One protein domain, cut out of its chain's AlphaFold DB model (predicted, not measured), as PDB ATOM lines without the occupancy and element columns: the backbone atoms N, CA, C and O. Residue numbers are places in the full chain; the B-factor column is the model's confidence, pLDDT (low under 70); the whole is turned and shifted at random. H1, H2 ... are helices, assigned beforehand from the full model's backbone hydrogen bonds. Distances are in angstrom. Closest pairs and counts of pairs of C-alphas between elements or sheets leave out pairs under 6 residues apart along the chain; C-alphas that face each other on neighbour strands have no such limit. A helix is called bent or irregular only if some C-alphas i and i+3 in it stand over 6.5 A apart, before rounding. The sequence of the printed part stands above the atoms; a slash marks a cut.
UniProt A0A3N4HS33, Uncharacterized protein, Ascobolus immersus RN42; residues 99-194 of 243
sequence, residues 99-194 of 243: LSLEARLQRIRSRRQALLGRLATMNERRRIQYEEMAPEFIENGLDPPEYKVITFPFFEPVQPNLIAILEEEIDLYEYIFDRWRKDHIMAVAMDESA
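Overview. This is residues 99 to 194 of the 243 residues of an uncharacterized protein of Ascobolus immersus RN42 (UniProt A0A3N4HS33). Two long helices, H1 and H2, run the same way side by side as a narrow V, closer together toward their first residues and spreading toward their last, while the long link between them, residues 140 to 159, folds back along the length of the rod from the end of H1 to the start of H2. The last part of H2 sticks out, with residues 185 to 194 standing free. The printed part has 96 residues with two named helices, H1 then H2, and no named strand, and its class is all helix. The whole is a loose rod, with a radius of gyration of the C-alphas of 17.9 A and spans of 58 by 26 by 16 A.

Arrangement. H1, residues 101 to 139, is the longest helix, and it has a kink of 31 degrees near residue 132. It is only just irregular: C-alphas 132 and 135 are 6.9 A apart. H2, residues 160 to 193, touches H1, with 12 pairs of C-alphas within 8 A. The closest C-alphas of the two are those of Ile 108 and Glu 167, 6.6 A apart. Their lines stand at a shallow tilt of 29 degrees, the same way, and their centres are 10.8 A apart. H2 has a kink of 29 degrees near residue 167 and is irregular, with C-alphas 161 and 164 7.9 A apart. O i to N i+4 pairs are within hydrogen-bond range in 33 of 35 cases in H1 and 28 of 30 in H2.

Along the chain. H1 measures 57.2 A from C-alpha 101 at (23.902, 0.692, 21.461) to C-alpha 139 at (60.936, 33.115, 50.633). H2 measures 49.2 A and ends with C-alpha 193 at (49.002, 41.475, 32.482).

Size, cuts and confidence. The two C-alphas farthest apart are those of Ser 100 and Gly 141, 59.6 A. The printed part has no cut. The link from H1 to H2, 20 residues, is long. The mean pLDDT of the printed part is 91.4, and no printed residue is under 70.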
ATOM      1  N   LEU A  99      22.149   5.940  16.781       88.19
ATOM      2  CA  LEU A  99      23.259   4.998  16.696       88.19
ATOM      3  C   LEU A  99      22.897   3.683  17.395       88.19
ATOM      4  O   LEU A  99      22.096   3.665  18.334       88.19
ATOM      5  N   SER A 100      23.536   2.587  16.974       93.88
ATOM      6  CA  SER A 100      23.454   1.319  17.703       93.88
ATOM      7  C   SER A 100      23.985   1.480  19.134       93.88
ATOM      8  O   SER A 100      24.827   2.338  19.419       93.88
ATOM      9  N   LEU A 101      23.499   0.643  20.054       91.50
ATOM     10  CA  LEU A 101      23.902   0.692  21.461       91.50
ATOM     11  C   LEU A 101      25.416   0.497  21.636       91.50
ATOM     12  O   LEU A 101      26.048   1.211  22.411       91.50
ATOM     13  N   GLU A 102      26.010  -0.415  20.867       92.62
ATOM     14  CA  GLU A 102      27.454  -0.657  20.864       92.62
ATOM     15  C   GLU A 102      28.245   0.573  20.395       92.62
ATOM     16  O   GLU A 102      29.212   0.971  21.047       92.62
ATOM     17  N   ALA A 103      27.793   1.240  19.327       92.81
ATOM     18  CA  ALA A 103      28.431   2.458  18.834       92.81
ATOM     19  C   ALA A 103      28.372   3.597  19.865       92.81
ATOM     20  O   ALA A 103      29.351   4.326  20.048       92.81
ATOM     21  N   ARG A 104      27.251   3.734  20.584       92.88
ATOM     22  CA  ARG A 104      27.113   4.713  21.675       92.88
ATOM     23  C   ARG A 104      28.059   4.402  22.835       92.88
ATOM     24  O   ARG A 104      28.785   5.292  23.268       92.88
ATOM     25  N   LEU A 105      28.128   3.145  23.282       92.12
ATOM     26  CA  LEU A 105      29.061   2.723  24.334       92.12
ATOM     27  C   LEU A 105      30.517   2.996  23.949       92.12
ATOM     28  O   LEU A 105      31.281   3.533  24.755       92.12
ATOM     29  N   GLN A 106      30.895   2.678  22.711       93.19
ATOM     30  CA  GLN A 106      32.241   2.946  22.219       93.19
ATOM     31  C   GLN A 106      32.535   4.448  22.183       93.19
ATOM     32  O   GLN A 106      33.608   4.874  22.607       93.19
ATOM     33  N   ARG A 107      31.572   5.275  21.759       94.00
ATOM     34  CA  ARG A 107      31.707   6.737  21.780       94.00
ATOM     35  C   ARG A 107      31.914   7.276  23.197       94.00
ATOM     36  O   ARG A 107      32.784   8.124  23.380       94.00
ATOM     37  N   ILE A 108      31.160   6.790  24.185       94.19
ATOM     38  CA  ILE A 108      31.316   7.183  25.598       94.19
ATOM     39  C   ILE A 108      32.722   6.829  26.087       94.19
ATOM     40  O   ILE A 108      33.407   7.689  26.635       94.19
ATOM     41  N   ARG A 109      33.196   5.603  25.832       94.31
ATOM     42  CA  ARG A 109      34.551   5.166  26.213       94.31
ATOM     43  C   ARG A 109      35.634   6.042  25.587       94.31
ATOM     44  O   ARG A 109      36.503   6.536  26.304       94.31
ATOM     45  N   SER A 110      35.542   6.300  24.284       95.44
ATOM     46  CA  SER A 110      36.493   7.164  23.579       95.44
ATOM     47  C   SER A 110      36.495   8.589  24.134       95.44
ATOM     48  O   SER A 110      37.560   9.158  24.366       95.44
ATOM     49  N   ARG A 111      35.313   9.164  24.406       95.69
ATOM     50  CA  ARG A 111      35.201  10.492  25.027       95.69
ATOM     51  C   ARG A 111      35.805  10.507  26.431       95.69
ATOM     52  O   ARG A 111      36.538  11.440  26.745       95.69
ATOM     53  N   ARG A 112      35.558   9.475  27.253       95.94
ATOM     54  CA  ARG A 112      36.116   9.361  28.615       95.94
ATOM     55  C   ARG A 112      37.634   9.365  28.567       95.94
ATOM     56  O   ARG A 112      38.268  10.166  29.245       95.94
ATOM     57  N   GLN A 113      38.209   8.523  27.713       96.38
ATOM     58  CA  GLN A 113      39.656   8.435  27.544       96.38
ATOM     59  C   GLN A 113      40.255   9.759  27.051       96.38
ATOM     60  O   GLN A 113      41.265  10.216  27.586       96.38
ATOM     61  N   ALA A 114      39.612  10.420  26.083       96.75
ATOM     62  CA  ALA A 114      40.049  11.725  25.593       96.75
ATOM     63  C   ALA A 114      39.968  12.816  26.676       96.75
ATOM     64  O   ALA A 114      40.858  13.663  26.779       96.75
ATOM     65  N   LEU A 115      38.914  12.819  27.497       96.50
ATOM     66  CA  LEU A 115      38.774  13.752  28.612       96.50
ATOM     67  C   LEU A 115      39.835  13.501  29.691       96.50
ATOM     68  O   LEU A 115      40.489  14.448  30.114       96.50
ATOM     69  N   LEU A 116      40.073  12.244  30.069       96.31
ATOM     70  CA  LEU A 116      41.119  11.870  31.026       96.31
ATOM     71  C   LEU A 116      42.522  12.264  30.540       96.31
ATOM     72  O   LEU A 116      43.306  12.792  31.324       96.31
ATOM     73  N   GLY A 117      42.830  12.088  29.251       96.94
ATOM     74  CA  GLY A 117      44.106  12.531  28.675       96.94
ATOM     75  C   GLY A 117      44.297  14.053  28.738       96.94
ATOM     76  O   GLY A 117      45.365  14.546  29.116       96.94
ATOM     77  N   ARG A 118      43.239  14.818  28.432       96.62
ATOM     78  CA  ARG A 118      43.246  16.286  28.570       96.62
ATOM     79  C   ARG A 118      43.391  16.720  30.032       96.62
ATOM     80  O   ARG A 118      44.160  17.635  30.316       96.62
ATOM     81  N   LEU A 119      42.707  16.038  30.950       95.94
ATOM     82  CA  LEU A 119      42.787  16.291  32.387       95.94
ATOM     83  C   LEU A 119      44.190  16.025  32.937       95.94
ATOM     84  O   LEU A 119      44.724  16.858  33.663       95.94
ATOM     85  N   ALA A 120      44.820  14.919  32.534       96.50
ATOM     86  CA  ALA A 120      46.195  14.600  32.904       96.50
ATOM     87  C   ALA A 120      47.175  15.686  32.437       96.50
ATOM     88  O   ALA A 120      48.007  16.139  33.218       96.50
ATOM     89  N   THR A 121      47.021  16.174  31.201       95.75
ATOM     90  CA  THR A 121      47.848  17.271  30.670       95.75
ATOM     91  C   THR A 121      47.664  18.563  31.471       95.75
ATOM     92  O   THR A 121      48.633  19.259  31.758       95.75
ATOM     93  N   MET A 122      46.424  18.898  31.842       94.00
ATOM     94  CA  MET A 122      46.136  20.085  32.652       94.00
ATOM     95  C   MET A 122      46.717  19.965  34.066       94.00
ATOM     96  O   MET A 122      47.330  20.912  34.550       94.00
ATOM     97  N   ASN A 123      46.562  18.805  34.706       95.06
ATOM     98  CA  ASN A 123      47.151  18.526  36.014       95.06
ATOM     99  C   ASN A 123      48.676  18.661  35.969       95.06
ATOM    100  O   ASN A 123      49.246  19.337  36.816       95.06
ATOM    101  N   GLU A 124      49.331  18.114  34.945       95.69
ATOM    102  CA  GLU A 124      50.785  18.226  34.809       95.69
ATOM    103  C   GLU A 124      51.249  19.681  34.675       95.69
ATOM    104  O   GLU A 124      52.182  20.100  35.356       95.69
ATOM    105  N   ARG A 125      50.553  20.498  33.874       92.44
ATOM    106  CA  ARG A 125      50.855  21.937  33.773       92.44
ATOM    107  C   ARG A 125      50.672  22.659  35.105       92.44
ATOM    108  O   ARG A 125      51.530  23.448  35.485       92.44
ATOM    109  N   ARG A 126      49.584  22.375  35.827       91.12
ATOM    110  CA  ARG A 126      49.333  22.965  37.151       91.12
ATOM    111  C   ARG A 126      50.378  22.536  38.178       91.12
ATOM    112  O   ARG A 126      50.763  23.356  39.002       91.12
ATOM    113  N   ARG A 127      50.838  21.283  38.126       95.38
ATOM    114  CA  ARG A 127      51.918  20.777  38.983       95.38
ATOM    115  C   ARG A 127      53.206  21.563  38.751       95.38
ATOM    116  O   ARG A 127      53.784  22.041  39.717       95.38
ATOM    117  N   ILE A 128      53.606  21.744  37.490       93.81
ATOM    118  CA  ILE A 128      54.808  22.512  37.124       93.81
ATOM    119  C   ILE A 128      54.706  23.953  37.640       93.81
ATOM    120  O   ILE A 128      55.605  24.413  38.330       93.81
ATOM    121  N   GLN A 129      53.588  24.638  37.383       89.69
ATOM    122  CA  GLN A 129      53.378  26.007  37.876       89.69
ATOM    123  C   GLN A 129      53.456  26.094  39.399       89.69
ATOM    124  O   GLN A 129      54.045  27.016  39.952       89.69
ATOM    125  N   TYR A 130      52.872  25.116  40.089       92.31
ATOM    126  CA  TYR A 130      52.930  25.055  41.538       92.31
ATOM    127  C   TYR A 130      54.368  24.887  42.051       92.31
ATOM    128  O   TYR A 130      54.776  25.577  42.982       92.31
ATOM    129  N   GLU A 131      55.147  24.006  41.420       94.81
ATOM    130  CA  GLU A 131      56.566  23.799  41.728       94.81
ATOM    131  C   GLU A 131      57.410  25.053  41.461       94.81
ATOM    132  O   GLU A 131      58.338  25.333  42.217       94.81
ATOM    133  N   GLU A 132      57.070  25.829  40.430       92.81
ATOM    134  CA  GLU A 132      57.732  27.096  40.098       92.81
ATOM    135  C   GLU A 132      57.400  28.220  41.090       92.81
ATOM    136  O   GLU A 132      58.281  29.008  41.427       92.81
ATOM    137  N   MET A 133      56.162  28.282  41.592       91.31
ATOM    138  CA  MET A 133      55.722  29.311  42.544       91.31
ATOM    139  C   MET A 133      56.089  28.992  43.998       91.31
ATOM    140  O   MET A 133      56.275  29.904  44.802       91.31
ATOM    141  N   ALA A 134      56.197  27.713  44.370       94.88
ATOM    142  CA  ALA A 134      56.436  27.302  45.756       94.88
ATOM    143  C   ALA A 134      57.660  27.974  46.428       94.88
ATOM    144  O   ALA A 134      57.531  28.367  47.590       94.88
ATOM    145  N   PRO A 135      58.817  28.170  45.756       96.12
ATOM    146  CA  PRO A 135      59.953  28.881  46.342       96.12
ATOM    147  C   PRO A 135      59.631  30.317  46.771       96.12
ATOM    148  O   PRO A 135      60.125  30.754  47.807       96.12
ATOM    149  N   GLU A 136      58.788  31.032  46.021       92.75
ATOM    150  CA  GLU A 136      58.405  32.413  46.334       92.75
ATOM    151  C   GLU A 136      57.543  32.483  47.601       92.75
ATOM    152  O   GLU A 136      57.745  33.361  48.439       92.75
ATOM    153  N   PHE A 137      56.626  31.531  47.800       94.31
ATOM    154  CA  PHE A 137      55.872  31.430  49.055       94.31
ATOM    155  C   PHE A 137      56.817  31.228  50.243       94.31
ATOM    156  O   PHE A 137      56.739  31.969  51.222       94.31
ATOM    157  N   ILE A 138      57.764  30.294  50.115       95.75
ATOM    158  CA  ILE A 138      58.735  29.980  51.170       95.75
ATOM    159  C   ILE A 138      59.628  31.192  51.479       95.75
ATOM    160  O   ILE A 138      59.851  31.498  52.650       95.75
ATOM    161  N   GLU A 139      60.115  31.906  50.460       96.19
ATOM    162  CA  GLU A 139      60.936  33.115  50.633       96.19
ATOM    163  C   GLU A 139      60.182  34.222  51.387       96.19
ATOM    164  O   GLU A 139      60.766  34.923  52.214       96.19
ATOM    165  N   ASN A 140      58.871  34.324  51.168       95.56
ATOM    166  CA  ASN A 140      57.995  35.268  51.856       95.56
ATOM    167  C   ASN A 140      57.476  34.761  53.218       95.56
ATOM    168  O   ASN A 140      56.666  35.440  53.853       95.56
ATOM    169  N   GLY A 141      57.928  33.593  53.689       96.62
ATOM    170  CA  GLY A 141      57.491  33.005  54.961       96.62
ATOM    171  C   GLY A 141      56.039  32.516  54.953       96.62
ATOM    172  O   GLY A 141      55.402  32.473  56.005       96.62
ATOM    173  N   LEU A 142      55.510  32.189  53.774       96.88
ATOM    174  CA  LEU A 142      54.174  31.644  53.568       96.88
ATOM    175  C   LEU A 142      54.255  30.148  53.251       96.88
ATOM    176  O   LEU A 142      55.162  29.693  52.552       96.88
ATOM    177  N   ASP A 143      53.262  29.390  53.710       95.38
ATOM    178  CA  ASP A 143      53.116  27.990  53.319       95.38
ATOM    179  C   ASP A 143      52.535  27.905  51.899       95.38
ATOM    180  O   ASP A 143      51.488  28.507  51.625       95.38
ATOM    181  N   PRO A 144      53.174  27.167  50.973       93.44
ATOM    182  CA  PRO A 144      52.648  27.021  49.626       93.44
ATOM    183  C   PRO A 144      51.347  26.184  49.653       93.44
ATOM    184  O   PRO A 144      51.241  25.216  50.415       93.44
ATOM    185  N   PRO A 145      50.329  26.541  48.848       90.44
ATOM    186  CA  PRO A 145      49.005  25.921  48.933       90.44
ATOM    187  C   PRO A 145      48.967  24.499  48.359       90.44
ATOM    188  O   PRO A 145      49.151  24.330  47.170       90.44
ATOM    189  N   GLU A 146      48.615  23.478  49.142       93.25
ATOM    190  CA  GLU A 146      48.618  22.066  48.704       93.25
ATOM    191  C   GLU A 146      48.138  21.825  47.248       93.25
ATOM    192  O   GLU A 146      46.982  22.088  46.890       93.25
ATOM    193  N   TYR A 147      49.019  21.259  46.413       93.00
ATOM    194  CA  TYR A 147      48.670  20.855  45.053       93.00
ATOM    195  C   TYR A 147      47.693  19.674  45.074       93.00
ATOM    196  O   TYR A 147      48.018  18.577  45.529       93.00
ATOM    197  N   LYS A 148      46.497  19.890  44.517       93.94
ATOM    198  CA  LYS A 148      45.452  18.866  44.396       93.94
ATOM    199  C   LYS A 148      45.233  18.486  42.941       93.94
ATOM    200  O   LYS A 148      44.849  19.319  42.118       93.94
ATOM    201  N   VAL A 149      45.437  17.202  42.652       94.44
ATOM    202  CA  VAL A 149      45.140  16.607  41.347       94.44
ATOM    203  C   VAL A 149      43.635  16.653  41.117       94.44
ATOM    204  O   VAL A 149      42.856  16.160  41.932       94.44
ATOM    205  N   ILE A 150      43.223  17.215  39.986       92.50
ATOM    206  CA  ILE A 150      41.822  17.192  39.583       92.50
ATOM    207  C   ILE A 150      41.496  15.806  39.025       92.50
ATOM    208  O   ILE A 150      42.184  15.317  38.125       92.50
ATOM    209  N   THR A 151      40.420  15.196  39.513       94.50
ATOM    210  CA  THR A 151      39.907  13.910  39.030       94.50
ATOM    211  C   THR A 151      38.401  13.990  38.781       94.50
ATOM    212  O   THR A 151      37.706  14.817  39.372       94.50
ATOM    213  N   PHE A 152      37.895  13.135  37.888       92.88
ATOM    214  CA  PHE A 152      36.460  12.952  37.674       92.88
ATOM    215  C   PHE A 152      36.044  11.557  38.154       92.88
ATOM    216  O   PHE A 152      36.627  10.570  37.693       92.88
ATOM    217  N   PRO A 153      35.055  11.445  39.055       93.38
ATOM    218  CA  PRO A 153      34.550  10.158  39.507       93.38
ATOM    219  C   PRO A 153      33.549   9.607  38.482       93.38
ATOM    220  O   PRO A 153      32.345   9.804  38.615       93.38
ATOM    221  N   PHE A 154      34.047   8.949  37.435       91.12
ATOM    222  CA  PHE A 154      33.183   8.300  36.445       91.12
ATOM    223  C   PHE A 154      32.431   7.103  37.040       91.12
ATOM    224  O   PHE A 154      33.014   6.300  37.771       91.12
ATOM    225  N   PHE A 155      31.167   6.923  36.655       89.38
ATOM    226  CA  PHE A 155      30.430   5.692  36.945       89.38
ATOM    227  C   PHE A 155      31.064   4.491  36.229       89.38
ATOM    228  O   PHE A 155      31.185   4.480  34.998       89.38
ATOM    229  N   GLU A 156      31.401   3.458  37.001       88.81
ATOM    230  CA  GLU A 156      31.936   2.178  36.529       88.81
ATOM    231  C   GLU A 156      31.180   1.003  37.189       88.81
ATOM    232  O   GLU A 156      30.839   1.092  38.372       88.81
ATOM    233  N   PRO A 157      30.921  -0.110  36.474       86.31
ATOM    234  CA  PRO A 157      31.252  -0.353  35.068       86.31
ATOM    235  C   PRO A 157      30.259   0.311  34.097       86.31
ATOM    236  O   PRO A 157      29.085   0.504  34.406       86.31
ATOM    237  N   VAL A 158      30.708   0.596  32.871       83.06
ATOM    238  CA  VAL A 158      29.842   1.055  31.767       83.06
ATOM    239  C   VAL A 158      28.841  -0.047  31.377       83.06
ATOM    240  O   VAL A 158      29.191  -0.976  30.647       83.06
ATOM    241  N   GLN A 159      27.589   0.061  31.837       83.25
ATOM    242  CA  GLN A 159      26.510  -0.885  31.517       83.25
ATOM    243  C   GLN A 159      25.507  -0.312  30.488       83.25
ATOM    244  O   GLN A 159      25.196   0.881  30.537       83.25
ATOM    245  N   PRO A 160      24.941  -1.141  29.582       86.62
ATOM    246  CA  PRO A 160      23.963  -0.711  28.571       86.62
ATOM    247  C   PRO A 160      22.737   0.042  29.114       86.62
ATOM    248  O   PRO A 160      22.275   0.998  28.498       86.62
ATOM    249  N   ASN A 161      22.215  -0.365  30.273       88.31
ATOM    250  CA  ASN A 161      21.043   0.242  30.915       88.31
ATOM    251  C   ASN A 161      21.317   1.634  31.505       88.31
ATOM    252  O   ASN A 161      20.371   2.339  31.841       88.31
ATOM    253  N   LEU A 162      22.586   2.037  31.624       90.94
ATOM    254  CA  LEU A 162      22.989   3.342  32.151       90.94
ATOM    255  C   LEU A 162      23.360   4.335  31.044       90.94
ATOM    256  O   LEU A 162      23.740   5.459  31.345       90.94
ATOM    257  N   ILE A 163      23.247   3.958  29.767       91.44
ATOM    258  CA  ILE A 163      23.849   4.708  28.657       91.44
ATOM    259  C   ILE A 163      23.451   6.190  28.604       91.44
ATOM    260  O   ILE A 163      24.308   7.030  28.361       91.44
ATOM    261  N   ALA A 164      22.189   6.517  28.897       89.25
ATOM    262  CA  ALA A 164      21.714   7.900  28.931       89.25
ATOM    263  C   ALA A 164      22.368   8.711  30.065       89.25
ATOM    264  O   ALA A 164      22.787   9.842  29.850       89.25
ATOM    265  N   ILE A 165      22.521   8.103  31.246       90.50
ATOM    266  CA  ILE A 165      23.170   8.728  32.407       90.50
ATOM    267  C   ILE A 165      24.660   8.944  32.125       90.50
ATOM    268  O   ILE A 165      25.207   9.986  32.459       90.50
ATOM    269  N   LEU A 166      25.322   7.977  31.483       92.75
ATOM    270  CA  LEU A 166      26.747   8.073  31.153       92.75
ATOM    271  C   LEU A 166      27.022   9.131  30.067       92.75
ATOM    272  O   LEU A 166      28.092   9.734  30.061       92.75
ATOM    273  N   GLU A 167      26.078   9.353  29.145       93.38
ATOM    274  CA  GLU A 167      26.143  10.445  28.162       93.38
ATOM    275  C   GLU A 167      26.009  11.818  28.832       93.38
ATOM    276  O   GLU A 167      26.814  12.708  28.557       93.38
ATOM    277  N   GLU A 168      25.049  11.968  29.748       90.81
ATOM    278  CA  GLU A 168      24.872  13.195  30.529       90.81
ATOM    279  C   GLU A 168      26.090  13.475  31.423       90.81
ATOM    280  O   GLU A 168      26.632  14.579  31.410       90.81
ATOM    281  N   GLU A 169      26.594  12.455  32.124       94.00
ATOM    282  CA  GLU A 169      27.798  12.551  32.953       94.00
ATOM    283  C   GLU A 169      28.997  13.072  32.149       94.00
ATOM    284  O   GLU A 169      29.699  13.983  32.591       94.00
ATOM    285  N   ILE A 170      29.249  12.520  30.956       95.50
ATOM    286  CA  ILE A 170      30.398  12.963  30.170       95.50
ATOM    287  C   ILE A 170      30.213  14.361  29.589       95.50
ATOM    288  O   ILE A 170      31.181  15.117  29.521       95.50
ATOM    289  N   ASP A 171      28.992  14.733  29.200       92.88
ATOM    290  CA  ASP A 171      28.694  16.101  28.779       92.88
ATOM    291  C   ASP A 171      28.929  17.090  29.934       92.88
ATOM    292  O   ASP A 171      29.510  18.156  29.716       92.88
ATOM    293  N   LEU A 172      28.542  16.723  31.159       92.12
ATOM    294  CA  LEU A 172      28.771  17.519  32.363       92.12
ATOM    295  C   LEU A 172      30.267  17.697  32.651       92.12
ATOM    296  O   LEU A 172      30.727  18.820  32.861       92.12
ATOM    297  N   TYR A 173      31.047  16.616  32.638       95.25
ATOM    298  CA  TYR A 173      32.481  16.702  32.916       95.25
ATOM    299  C   TYR A 173      33.264  17.411  31.808       95.25
ATOM    300  O   TYR A 173      34.211  18.137  32.107       95.25
ATOM    301  N   GLU A 174      32.869  17.271  30.539       94.81
ATOM    302  CA  GLU A 174      33.444  18.077  29.457       94.81
ATOM    303  C   GLU A 174      33.147  19.571  29.646       94.81
ATOM    304  O   GLU A 174      34.038  20.393  29.430       94.81
ATOM    305  N   TYR A 175      31.937  19.924  30.093       91.56
ATOM    306  CA  TYR A 175      31.575  21.305  30.415       91.56
ATOM    307  C   TYR A 175      32.396  21.864  31.587       91.56
ATOM    308  O   TYR A 175      32.978  22.943  31.471       91.56
ATOM    309  N   ILE A 176      32.501  21.117  32.693       90.88
ATOM    310  CA  ILE A 176      33.311  21.508  33.859       90.88
ATOM    311  C   ILE A 176      34.783  21.671  33.458       90.88
ATOM    312  O   ILE A 176      35.417  22.658  33.828       90.88
ATOM    313  N   PHE A 177      35.319  20.741  32.663       93.94
ATOM    314  CA  PHE A 177      36.690  20.828  32.169       93.94
ATOM    315  C   PHE A 177      36.915  22.070  31.302       93.94
ATOM    316  O   PHE A 177      37.916  22.759  31.492       93.94
ATOM    317  N   ASP A 178      36.015  22.375  30.361       90.31
ATOM    318  CA  ASP A 178      36.162  23.574  29.529       90.31
ATOM    319  C   ASP A 178      36.106  24.850  30.372       90.31
ATOM    320  O   ASP A 178      36.890  25.767  30.136       90.31
ATOM    321  N   ARG A 179      35.260  24.884  31.408       87.06
ATOM    322  CA  ARG A 179      35.238  25.991  32.367       87.06
ATOM    323  C   ARG A 179      36.561  26.124  33.120       87.06
ATOM    324  O   ARG A 179      37.139  27.199  33.102       87.06
ATOM    325  N   TRP A 180      37.089  25.051  33.707       89.06
ATOM    326  CA  TRP A 180      38.388  25.108  34.393       89.06
ATOM    327  C   TRP A 180      39.531  25.514  33.470       89.06
ATOM    328  O   TRP A 180      40.389  26.305  33.856       89.06
ATOM    329  N   ARG A 181      39.538  25.005  32.234       90.31
ATOM    330  CA  ARG A 181      40.491  25.430  31.205       90.31
ATOM    331  C   ARG A 181      40.370  26.930  30.957       90.31
ATOM    332  O   ARG A 181      41.387  27.604  30.822       90.31
ATOM    333  N   LYS A 182      39.140  27.440  30.886       86.31
ATOM    334  CA  LYS A 182      38.881  28.855  30.658       86.31
ATOM    335  C   LYS A 182      39.343  29.722  31.832       86.31
ATOM    336  O   LYS A 182      40.094  30.668  31.621       86.31
ATOM    337  N   ASP A 183      38.983  29.343  33.051       84.94
ATOM    338  CA  ASP A 183      39.414  30.019  34.277       84.94
ATOM    339  C   ASP A 183      40.949  30.055  34.367       84.94
ATOM    340  O   ASP A 183      41.539  31.080  34.697       84.94
ATOM    341  N   HIS A 184      41.614  28.961  33.988       86.81
ATOM    342  CA  HIS A 184      43.071  28.890  33.935       86.81
ATOM    343  C   HIS A 184      43.684  29.839  32.895       86.81
ATOM    344  O   HIS A 184      44.636  30.548  33.207       86.81
ATOM    345  N   ILE A 185      43.145  29.884  31.672       86.69
ATOM    346  CA  ILE A 185      43.615  30.816  30.632       86.69
ATOM    347  C   ILE A 185      43.422  32.263  31.085       86.69
ATOM    348  O   ILE A 185      44.315  33.081  30.884       86.69
ATOM    349  N   MET A 186      42.288  32.569  31.718       83.56
ATOM    350  CA  MET A 186      42.024  33.891  32.275       83.56
ATOM    351  C   MET A 186      43.035  34.245  33.369       83.56
ATOM    352  O   MET A 186      43.601  35.331  33.337       83.56
ATOM    353  N   ALA A 187      43.320  33.323  34.290       84.44
ATOM    354  CA  ALA A 187      44.310  33.536  35.343       84.44
ATOM    355  C   ALA A 187      45.716  33.796  34.774       84.44
ATOM    356  O   ALA A 187      46.374  34.740  35.199       84.44
ATOM    357  N   VAL A 188      46.149  33.021  33.772       83.94
ATOM    358  CA  VAL A 188      47.426  33.257  33.073       83.94
ATOM    359  C   VAL A 188      47.419  34.615  32.372       83.94
ATOM    360  O   VAL A 188      48.378  35.370  32.487       83.94
ATOM    361  N   ALA A 189      46.322  34.970  31.699       81.75
ATOM    362  CA  ALA A 189      46.185  36.267  31.048       81.75
ATOM    363  C   ALA A 189      46.271  37.422  32.059       81.75
ATOM    364  O   ALA A 189      46.889  38.441  31.755       81.75
ATOM    365  N   MET A 190      45.670  37.281  33.244       80.88
ATOM    366  CA  MET A 190      45.730  38.266  34.329       80.88
ATOM    367  C   MET A 190      47.137  38.389  34.919       80.88
ATOM    368  O   MET A 190      47.598  39.505  35.142       80.88
ATOM    369  N   ASP A 191      47.828  37.269  35.125       80.69
ATOM    370  CA  ASP A 191      49.196  37.253  35.652       80.69
ATOM    371  C   ASP A 191      50.188  37.896  34.671       80.69
ATOM    372  O   ASP A 191      50.920  38.824  35.022       80.69
ATOM    373  N   GLU A 192      50.117  37.520  33.390       77.62
ATOM    374  CA  GLU A 192      50.913  38.149  32.332       77.62
ATOM    375  C   GLU A 192      50.616  39.645  32.199       77.62
ATOM    376  O   GLU A 192      51.504  40.418  31.825       77.62
ATOM    377  N   SER A 193      49.390  40.069  32.531       74.38
ATOM    378  CA  SER A 193      49.002  41.475  32.482       74.38
ATOM    379  C   SER A 193      49.231  42.274  33.758       74.38
ATOM    380  O   SER A 193      49.116  43.504  33.715       74.38
ATOM    381  N   ALA A 194      49.612  41.627  34.863       73.50
ATOM    382  CA  ALA A 194      49.845  42.297  36.132       73.50
ATOM    383  C   ALA A 194      50.864  43.440  35.950       73.50
ATOM    384  O   ALA A 194      51.857  43.276  35.232       73.50
TER     385      ALA A 194